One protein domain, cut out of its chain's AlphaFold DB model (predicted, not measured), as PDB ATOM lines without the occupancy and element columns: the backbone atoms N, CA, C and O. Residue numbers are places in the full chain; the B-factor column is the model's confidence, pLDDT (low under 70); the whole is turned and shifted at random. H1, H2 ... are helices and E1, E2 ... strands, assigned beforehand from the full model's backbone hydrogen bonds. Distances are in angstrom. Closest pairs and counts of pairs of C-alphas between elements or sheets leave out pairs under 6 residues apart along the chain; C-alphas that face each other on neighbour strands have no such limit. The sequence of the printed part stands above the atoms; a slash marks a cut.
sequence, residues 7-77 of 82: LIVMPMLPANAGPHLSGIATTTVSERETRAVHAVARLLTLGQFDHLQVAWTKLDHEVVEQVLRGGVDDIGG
ATOM      1  N   LEU A   7       7.289 -43.731   9.175       96.75
ATOM      2  CA  LEU A   7       7.349 -44.227   7.808       96.75
ATOM      3  C   LEU A   7       7.040 -43.088   6.832       96.75
ATOM      4  O   LEU A   7       6.030 -42.404   6.964       96.75
ATOM      5  N   ILE A   8       7.875 -42.925   5.807       96.00
ATOM      6  CA  ILE A   8       7.711 -41.882   4.789       96.00
ATOM      7  C   ILE A   8       7.274 -42.533   3.480       96.00
ATOM      8  O   ILE A   8       8.023 -43.312   2.885       96.00
ATOM      9  N   VAL A   9       6.079 -42.188   3.003       92.50
ATOM     10  CA  VAL A   9       5.583 -42.649   1.701       92.50
ATOM     11  C   VAL A   9       5.940 -41.601   0.653       92.50
ATOM     12  O   VAL A   9       5.256 -40.598   0.472       92.50
ATOM     13  N   MET A  10       7.064 -41.826  -0.027       88.50
ATOM     14  CA  MET A  10       7.601 -40.898  -1.022       88.50
ATOM     15  C   MET A  10       7.182 -41.319  -2.438       88.50
ATOM     16  O   MET A  10       7.573 -42.405  -2.878       88.50
ATOM     17  N   PRO A  11       6.441 -40.486  -3.189       81.81
ATOM     18  CA  PRO A  11       6.181 -40.772  -4.590       81.81
ATOM     19  C   PRO A  11       7.473 -40.666  -5.413       81.81
ATOM     20  O   PRO A  11       8.289 -39.761  -5.225       81.81
ATOM     21  N   MET A  12       7.642 -41.571  -6.378       78.25
ATOM     22  CA  MET A  12       8.707 -41.452  -7.371       78.25
ATOM     23  C   MET A  12       8.295 -40.402  -8.407       78.25
ATOM     24  O   MET A  12       7.421 -40.654  -9.234       78.25
ATOM     25  N   LEU A  13       8.931 -39.230  -8.379       78.31
ATOM     26  CA  LEU A  13       8.749 -38.237  -9.436       78.31
ATOM     27  C   LEU A  13       9.508 -38.668 -10.699       78.31
ATOM     28  O   LEU A  13      10.669 -39.064 -10.585       78.31
ATOM     29  N   PRO A  14       8.932 -38.517 -11.903       75.56
ATOM     30  CA  PRO A  14       9.622 -38.862 -13.147       75.56
ATOM     31  C   PRO A  14      10.916 -38.068 -13.351       75.56
ATOM     32  O   PRO A  14      11.897 -38.621 -13.837       75.56
ATOM     33  N   ALA A  15      10.974 -36.813 -12.890       78.31
ATOM     34  CA  ALA A  15      12.203 -36.009 -12.895       78.31
ATOM     35  C   ALA A  15      13.340 -36.606 -12.039       78.31
ATOM     36  O   ALA A  15      14.504 -36.286 -12.256       78.31
ATOM     37  N   ASN A  16      13.006 -37.481 -11.086       77.12
ATOM     38  CA  ASN A  16      13.950 -38.147 -10.190       77.12
ATOM     39  C   ASN A  16      14.177 -39.621 -10.570       77.12
ATOM     40  O   ASN A  16      14.931 -40.319  -9.890       77.12
ATOM     41  N   ALA A  17      13.516 -40.121 -11.620       81.75
ATOM     42  CA  ALA A  17      13.660 -41.502 -12.046       81.75
ATOM     43  C   ALA A  17      15.043 -41.726 -12.672       81.75
ATOM     44  O   ALA A  17      15.493 -40.970 -13.534       81.75
ATOM     45  N   GLY A  18      15.722 -42.801 -12.261       81.12
ATOM     46  CA  GLY A  18      16.982 -43.198 -12.884       81.12
ATOM     47  C   GLY A  18      16.805 -43.516 -14.381       81.12
ATOM     48  O   GLY A  18      15.710 -43.903 -14.795       81.12
ATOM     49  N   PRO A  19      17.869 -43.447 -15.207       82.88
ATOM     50  CA  PRO A  19      17.760 -43.636 -16.660       82.88
ATOM     51  C   PRO A  19      17.088 -44.952 -17.068       82.88
ATOM     52  O   PRO A  19      16.281 -44.980 -17.993       82.88
ATOM     53  N   HIS A  20      17.358 -46.028 -16.323       81.69
ATOM     54  CA  HIS A  20      16.784 -47.360 -16.530       81.69
ATOM     55  C   HIS A  20      15.281 -47.461 -16.202       81.69
ATOM     56  O   HIS A  20      14.643 -48.425 -16.610       81.69
ATOM     57  N   LEU A  21      14.714 -46.479 -15.492       77.00
ATOM     58  CA  LEU A  21      13.287 -46.403 -15.147       77.00
ATOM     59  C   LEU A  21      12.548 -45.308 -15.926       77.00
ATOM     60  O   LEU A  21      11.325 -45.255 -15.876       77.00
ATOM     61  N   SER A  22      13.258 -44.455 -16.668       74.50
ATOM     62  CA  SER A  22      12.681 -43.287 -17.356       74.50
ATOM     63  C   SER A  22      11.533 -43.615 -18.325       74.50
ATOM     64  O   SER A  22      10.626 -42.807 -18.479       74.50
ATOM     65  N   GLY A  23      11.534 -44.805 -18.939       71.00
ATOM     66  CA  GLY A  23      10.485 -45.253 -19.869       71.00
ATOM     67  C   GLY A  23       9.280 -45.949 -19.223       71.00
ATOM     68  O   GLY A  23       8.324 -46.262 -19.926       71.00
ATOM     69  N   ILE A  24       9.330 -46.219 -17.914       72.19
ATOM     70  CA  ILE A  24       8.255 -46.889 -17.157       72.19
ATOM     71  C   ILE A  24       7.787 -46.083 -15.942       72.19
ATOM     72  O   ILE A  24       6.762 -46.410 -15.348       72.19
ATOM     73  N   ALA A  25       8.537 -45.050 -15.547       69.38
ATOM     74  CA  ALA A  25       8.146 -44.146 -14.484       69.38
ATOM     75  C   ALA A  25       6.860 -43.425 -14.891       69.38
ATOM     76  O   ALA A  25       6.763 -42.879 -15.992       69.38
ATOM     77  N   THR A  26       5.873 -43.426 -13.993       66.25
ATOM     78  CA  THR A  26       4.658 -42.641 -14.201       66.25
ATOM     79  C   THR A  26       5.028 -41.176 -14.432       66.25
ATOM     80  O   THR A  26       5.885 -40.620 -13.744       66.25
ATOM     81  N   THR A  27       4.408 -40.552 -15.432       64.56
ATOM     82  CA  THR A  27       4.649 -39.148 -15.788       64.56
ATOM     83  C   THR A  27       4.040 -38.178 -14.779       64.56
ATOM     84  O   THR A  27       4.438 -37.015 -14.733       64.56
ATOM     85  N   THR A  28       3.111 -38.648 -13.948       67.56
ATOM     86  CA  THR A  28       2.480 -37.869 -12.882       67.56
ATOM     87  C   THR A  28       2.276 -38.722 -11.638       67.56
ATOM     88  O   THR A  28       2.080 -39.937 -11.704       67.56
ATOM     89  N   VAL A  29       2.315 -38.078 -10.476       78.12
ATOM     90  CA  VAL A  29       1.922 -38.714  -9.221       78.12
ATOM     91  C   VAL A  29       0.399 -38.690  -9.155       78.12
ATOM     92  O   VAL A  29      -0.195 -37.627  -9.010       78.12
ATOM     93  N   SER A  30      -0.249 -39.844  -9.313       87.88
ATOM     94  CA  SER A  30      -1.710 -39.913  -9.246       87.88
ATOM     95  C   SER A  30      -2.196 -39.630  -7.825       87.88
ATOM     96  O   SER A  30      -1.752 -40.273  -6.869       87.88
ATOM     97  N   GLU A  31      -3.169 -38.730  -7.678       91.62
ATOM     98  CA  GLU A  31      -3.814 -38.444  -6.388       91.62
ATOM     99  C   GLU A  31      -4.435 -39.706  -5.779       91.62
ATOM    100  O   GLU A  31      -4.249 -40.016  -4.601       91.62
ATOM    101  N   ARG A  32      -5.130 -40.491  -6.614       92.38
ATOM    102  CA  ARG A  32      -5.787 -41.733  -6.196       92.38
ATOM    103  C   ARG A  32      -4.773 -42.754  -5.696       92.38
ATOM    104  O   ARG A  32      -5.016 -43.384  -4.669       92.38
ATOM    105  N   GLU A  33      -3.671 -42.943  -6.419       91.62
ATOM    106  CA  GLU A  33      -2.618 -43.878  -6.007       91.62
ATOM    107  C   GLU A  33      -1.927 -43.389  -4.739       91.62
ATOM    108  O   GLU A  33      -1.729 -44.172  -3.816       91.62
ATOM    109  N   THR A  34      -1.661 -42.088  -4.642       92.94
ATOM    110  CA  THR A  34      -1.079 -41.465  -3.451       92.94
ATOM    111  C   THR A  34      -1.950 -41.731  -2.234       92.94
ATOM    112  O   THR A  34      -1.472 -42.273  -1.237       92.94
ATOM    113  N   ARG A  35      -3.254 -41.451  -2.328       95.06
ATOM    114  CA  ARG A  35      -4.206 -41.736  -1.252       95.06
ATOM    115  C   ARG A  35      -4.271 -43.223  -0.914       95.06
ATOM    116  O   ARG A  35      -4.296 -43.579   0.262       95.06
ATOM    117  N   ALA A  36      -4.299 -44.088  -1.925       94.75
ATOM    118  CA  ALA A  36      -4.369 -45.529  -1.724       94.75
ATOM    119  C   ALA A  36      -3.128 -46.068  -1.001       94.75
ATOM    120  O   ALA A  36      -3.274 -46.805  -0.030       94.75
ATOM    121  N   VAL A  37      -1.923 -45.679  -1.424       94.75
ATOM    122  CA  VAL A  37      -0.673 -46.164  -0.822       94.75
ATOM    123  C   VAL A  37      -0.533 -45.684   0.621       94.75
ATOM    124  O   VAL A  37      -0.179 -46.491   1.474       94.75
ATOM    125  N   HIS A  38      -0.877 -44.429   0.932       96.81
ATOM    126  CA  HIS A  38      -0.858 -43.947   2.320       96.81
ATOM    127  C   HIS A  38      -1.860 -44.706   3.206       96.81
ATOM    128  O   HIS A  38      -1.505 -45.143   4.300       96.81
ATOM    129  N   ALA A  39      -3.089 -44.934   2.727       96.81
ATOM    130  CA  ALA A  39      -4.090 -45.695   3.476       96.81
ATOM    131  C   ALA A  39      -3.652 -47.151   3.703       96.81
ATOM    132  O   ALA A  39      -3.758 -47.670   4.814       96.81
ATOM    133  N   VAL A  40      -3.123 -47.808   2.667       96.69
ATOM    134  CA  VAL A  40      -2.597 -49.177   2.765       96.69
ATOM    135  C   VAL A  40      -1.417 -49.235   3.732       96.69
ATOM    136  O   VAL A  40      -1.403 -50.114   4.590       96.69
ATOM    137  N   ALA A  41      -0.473 -48.292   3.652       97.06
ATOM    138  CA  ALA A  41       0.651 -48.210   4.579       97.06
ATOM    139  C   ALA A  41       0.154 -48.114   6.025       97.06
ATOM    140  O   ALA A  41       0.507 -48.959   6.842       97.06
ATOM    141  N   ARG A  42      -0.762 -47.181   6.319       96.88
ATOM    142  CA  ARG A  42      -1.328 -47.019   7.666       96.88
ATOM    143  C   ARG A  42      -1.992 -48.291   8.187       96.88
ATOM    144  O   ARG A  42      -1.798 -48.639   9.346       96.88
ATOM    145  N   LEU A  43      -2.773 -48.973   7.349       96.69
ATOM    146  CA  LEU A  43      -3.472 -50.198   7.741       96.69
ATOM    147  C   LEU A  43      -2.511 -51.362   7.992       96.69
ATOM    148  O   LEU A  43      -2.690 -52.101   8.956       96.69
ATOM    149  N   LEU A  44      -1.500 -51.532   7.139       97.19
ATOM    150  CA  LEU A  44      -0.542 -52.630   7.258       97.19
ATOM    151  C   LEU A  44       0.444 -52.433   8.408       97.19
ATOM    152  O   LEU A  44       0.894 -53.417   8.988       97.19
ATOM    153  N   THR A  45       0.775 -51.184   8.737       95.75
ATOM    154  CA  THR A  45       1.811 -50.869   9.724       95.75
ATOM    155  C   THR A  45       1.262 -50.296  11.026       95.75
ATOM    156  O   THR A  45       2.006 -49.684  11.798       95.75
ATOM    157  N   LEU A  46      -0.033 -50.465  11.296       93.31
ATOM    158  CA  LEU A  46      -0.643 -49.975  12.529       93.31
ATOM    159  C   LEU A  46       0.031 -50.614  13.756       93.31
ATOM    160  O   LEU A  46       0.142 -51.834  13.857       93.31
ATOM    161  N   GLY A  47       0.505 -49.776  14.683       92.31
ATOM    162  CA  GLY A  47       1.281 -50.205  15.854       92.31
ATOM    163  C   GLY A  47       2.744 -50.564  15.555       92.31
ATOM    164  O   GLY A  47       3.500 -50.857  16.481       92.31
ATOM    165  N   GLN A  48       3.159 -50.527  14.283       94.75
ATOM    166  CA  GLN A  48       4.548 -50.703  13.860       94.75
ATOM    167  C   GLN A  48       5.264 -49.391  13.566       94.75
ATOM    168  O   GLN A  48       6.476 -49.387  13.648       94.75
ATOM    169  N   PHE A  49       4.582 -48.304  13.225       96.00
ATOM    170  CA  PHE A  49       5.170 -46.962  13.201       96.00
ATOM    171  C   PHE A  49       4.197 -46.021  13.889       96.00
ATOM    172  O   PHE A  49       2.981 -46.160  13.713       96.00
ATOM    173  N   ASP A  50       4.734 -45.095  14.677       95.56
ATOM    174  CA  ASP A  50       3.916 -44.115  15.384       95.56
ATOM    175  C   ASP A  50       3.363 -43.100  14.372       95.56
ATOM    176  O   ASP A  50       2.173 -42.783  14.403       95.56
ATOM    177  N   HIS A  51       4.198 -42.718  13.399       96.88
ATOM    178  CA  HIS A  51       3.900 -41.688  12.411       96.88
ATOM    179  C   HIS A  51       3.966 -42.183  10.968       96.88
ATOM    180  O   HIS A  51       4.803 -43.014  10.597       96.88
ATOM    181  N   LEU A  52       3.077 -41.635  10.141       97.62
ATOM    182  CA  LEU A  52       3.120 -41.771   8.689       97.62
ATOM    183  C   LEU A  52       3.245 -40.372   8.086       97.62
ATOM    184  O   LEU A  52       2.322 -39.567   8.223       97.62
ATOM    185  N   GLN A  53       4.356 -40.116   7.396       97.56
ATOM    186  CA  GLN A  53       4.679 -38.808   6.830       97.56
ATOM    187  C   GLN A  53       4.237 -38.671   5.380       97.56
ATOM    188  O   GLN A  53       4.516 -39.546   4.552       97.56
ATOM    189  N   VAL A  54       3.694 -37.499   5.050       96.25
ATOM    190  CA  VAL A  54       3.533 -37.033   3.670       96.25
ATOM    191  C   VAL A  54       4.625 -36.028   3.296       96.25
ATOM    192  O   VAL A  54       4.895 -35.072   4.019       96.25
ATOM    193  N   ALA A  55       5.236 -36.210   2.123       93.06
ATOM    194  CA  ALA A  55       6.209 -35.271   1.567       93.06
ATOM    195  C   ALA A  55       5.505 -34.105   0.843       93.06
ATOM    196  O   ALA A  55       5.346 -34.133  -0.379       93.06
ATOM    197  N   TRP A  56       5.074 -33.077   1.582       92.69
ATOM    198  CA  TRP A  56       4.190 -32.020   1.052       92.69
ATOM    199  C   TRP A  56       4.770 -31.250  -0.137       92.69
ATOM    200  O   TRP A  56       4.042 -30.874  -1.042       92.69
ATOM    201  N   THR A  57       6.092 -31.083  -0.195       90.94
ATOM    202  CA  THR A  57       6.775 -30.394  -1.313       90.94
ATOM    203  C   THR A  57       6.727 -31.158  -2.644       90.94
ATOM    204  O   THR A  57       7.260 -30.685  -3.649       90.94
ATOM    205  N   LYS A  58       6.160 -32.370  -2.659       88.62
ATOM    206  CA  LYS A  58       6.078 -33.259  -3.828       88.62
ATOM    207  C   LYS A  58       4.645 -33.488  -4.304       88.62
ATOM    208  O   LYS A  58       4.460 -34.237  -5.259       88.62
ATOM    209  N   LEU A  59       3.664 -32.893  -3.631       90.44
ATOM    210  CA  LEU A  59       2.243 -33.117  -3.857       90.44
ATOM    211  C   LEU A  59       1.497 -31.787  -3.859       90.44
ATOM    212  O   LEU A  59       1.899 -30.838  -3.186       90.44
ATOM    213  N   ASP A  60       0.380 -31.742  -4.573       91.88
ATOM    214  CA  ASP A  60      -0.525 -30.602  -4.503       91.88
ATOM    215  C   ASP A  60      -1.186 -30.521  -3.119       91.88
ATOM    216  O   ASP A  60      -1.423 -31.534  -2.451       91.88
ATOM    217  N   HIS A  61      -1.519 -29.300  -2.695       94.69
ATOM    218  CA  HIS A  61      -2.086 -29.022  -1.372       94.69
ATOM    219  C   HIS A  61      -3.339 -29.861  -1.067       94.69
ATOM    220  O   HIS A  61      -3.470 -30.412   0.025       94.69
ATOM    221  N   GLU A  62      -4.231 -30.023  -2.047       96.06
ATOM    222  CA  GLU A  62      -5.447 -30.825  -1.886       96.06
ATOM    223  C   GLU A  62      -5.132 -32.302  -1.601       96.06
ATOM    224  O   GLU A  62      -5.769 -32.925  -0.749       96.06
ATOM    225  N   VAL A  63      -4.104 -32.860  -2.246       95.25
ATOM    226  CA  VAL A  63      -3.681 -34.247  -2.018       95.25
ATOM    227  C   VAL A  63      -3.131 -34.414  -0.604       95.25
ATOM    228  O   VAL A  63      -3.457 -35.398   0.062       95.25
ATOM    229  N   VAL A  64      -2.349 -33.442  -0.119       96.56
ATOM    230  CA  VAL A  64      -1.842 -33.421   1.263       96.56
ATOM    231  C   VAL A  64      -3.005 -33.443   2.261       96.56
ATOM    232  O   VAL A  64      -3.027 -34.284   3.161       96.56
ATOM    233  N   GLU A  65      -4.025 -32.602   2.069       97.56
ATOM    234  CA  GLU A  65      -5.227 -32.627   2.915       97.56
ATOM    235  C   GLU A  65      -5.947 -33.982   2.883       97.56
ATOM    236  O   GLU A  65      -6.388 -34.492   3.920       97.56
ATOM    237  N   GLN A  66      -6.093 -34.579   1.696       96.94
ATOM    238  CA  GLN A  66      -6.789 -35.853   1.538       96.94
ATOM    239  C   GLN A  66      -6.088 -36.995   2.281       96.94
ATOM    240  O   GLN A  66      -6.771 -37.839   2.871       96.94
ATOM    241  N   VAL A  67      -4.751 -37.044   2.264       97.25
ATOM    242  CA  VAL A  67      -4.003 -38.101   2.960       97.25
ATOM    243  C   VAL A  67      -3.947 -37.888   4.470       97.25
ATOM    244  O   VAL A  67      -4.025 -38.874   5.203       97.25
ATOM    245  N   LEU A  68      -3.942 -36.638   4.950       97.56
ATOM    246  CA  LEU A  68      -4.093 -36.321   6.380       97.56
ATOM    247  C   LEU A  68      -5.441 -36.816   6.918       97.56
ATOM    248  O   LEU A  68      -5.514 -37.491   7.942       97.56
ATOM    249  N   ARG A  69      -6.527 -36.602   6.162       96.69
ATOM    250  CA  ARG A  69      -7.845 -37.192   6.472       96.69
ATOM    251  C   ARG A  69      -7.878 -38.722   6.309       96.69
ATOM    252  O   ARG A  69      -8.855 -39.357   6.696       96.69
ATOM    253  N   GLY A  70      -6.845 -39.309   5.702       94.12
ATOM    254  CA  GLY A  70      -6.722 -40.728   5.367       94.12
ATOM    255  C   GLY A  70      -5.781 -41.531   6.267       94.12
ATOM    256  O   GLY A  70      -5.585 -42.715   5.997       94.12
ATOM    257  N   GLY A  71      -5.218 -40.925   7.318       93.00
ATOM    258  CA  GLY A  71      -4.393 -41.615   8.314       93.00
ATOM    259  C   GLY A  71      -2.920 -41.203   8.358       93.00
ATOM    260  O   GLY A  71      -2.210 -41.725   9.215       93.00
ATOM    261  N   VAL A  72      -2.483 -40.288   7.488       97.75
ATOM    262  CA  VAL A  72      -1.223 -39.536   7.656       97.75
ATOM    263  C   VAL A  72      -1.366 -38.584   8.836       97.75
ATOM    264  O   VAL A  72      -2.429 -37.992   9.020       97.75
ATOM    265  N   ASP A  73      -0.303 -38.427   9.617       97.44
ATOM    266  CA  ASP A  73      -0.273 -37.540  10.784       97.44
ATOM    267  C   ASP A  73       0.980 -36.658  10.882       97.44
ATOM    268  O   ASP A  73       1.041 -35.822  11.782       97.44
ATOM    269  N   ASP A  74       1.918 -36.770   9.935       97.62
ATOM    270  CA  ASP A  74       3.117 -35.928   9.865       97.62
ATOM    271  C   ASP A  74       3.325 -35.341   8.453       97.62
ATOM    272  O   ASP A  74       3.007 -35.972   7.439       97.62
ATOM    273  N   ILE A  75       3.837 -34.111   8.377       96.50
ATOM    274  CA  ILE A  75       4.034 -33.331   7.151       96.50
ATOM    275  C   ILE A  75       5.516 -32.959   7.022       96.50
ATOM    276  O   ILE A  75       6.007 -32.028   7.656       96.50
ATOM    277  N   GLY A  76       6.213 -33.639   6.112       94.12
ATOM    278  CA  GLY A  76       7.659 -33.524   5.939       94.12
ATOM    279  C   GLY A  76       8.088 -32.651   4.767       94.12
ATOM    280  O   GLY A  76       7.622 -32.811   3.634       94.12
ATOM    281  N   GLY A  77       9.043 -31.757   5.011       92.00
ATOM    282  CA  GLY A  77       9.699 -30.950   3.986       92.00
ATOM    283  C   GLY A  77      10.482 -29.787   4.586       92.00
ATOM    284  O   GLY A  77      10.417 -29.538   5.786       92.00
TER     285      GLY A  77
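What this domain is: This is residues 7 to 77 of the 82 residues of the protein "FO synthase" of Streptomyces sp. SID10244 (UniProt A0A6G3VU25). A small three-stranded parallel sheet has two helices, H1 and H2, side by side over one face, making two layers, and its other face is bare. A long loop, residues 10 to 30, reaches away from this body, its C-alphas 5 to 22 A from the mean. The 71 printed residues follow E1 H1 E2 H2 E3, and the sheet's order is E1 E2 E3. The class is mixed, helices and strands, with under half of the residues, 33, in named elements. The whole is compact, radius of gyration of the C-alphas 12.6 A, and only just elongated, spanning 37 by 24 by 21 A.

How they stand to each other: Start at inner strand E2, residues 51 to 55. Edge strand E1, residues 7 to 9, is parallel to it at 31 degrees, with N 53 and O 7 2.9 A apart, within hydrogen-bond range. Edge strand E3, residues 74 to 76, is parallel to E2 at 36 degrees, with N 54 and O 74 at 2.9 A. H1, residues 31 to 44, is on the sheet at a height of 9.8 A; its closest C-alpha to E1 is His 38, 6.6 A from that of Val 9. H2, residues 61 to 68, is on the same face at 9.5 A. The helices touch, closest at the C-alphas of Arg 35 and Val 67, 5.6 A, and run the same way at a shallow tilt of 19 degrees. E1, H1, E2 and E2, H2, E3 are strand-helix-strand units, two parallel strands joined through a helix, with right-handed crossovers. In H1 and H2 every O i to N i+4 pair is within hydrogen-bond range.

Where its parts are: Find C-alpha 7 at (7.349, -44.227, 7.808), where E1 begins, 6.6 A long. H1 runs 20.0 A from C-alpha 31 at (-3.814, -38.444, -6.388). E2 is 12.8 A long, H2 10.8 A, and E3 6.5 A, ending at C-alpha 76 at (7.659, -33.524, 5.939).

The domain as a whole: The two C-alphas farthest apart, Gly 23 and Gly 47, are 37.2 A apart. The printed part has no cut, and the link from E1 to H1 is long, 21 residues. Confidence is low, pLDDT under 70, at residues 25 to 28.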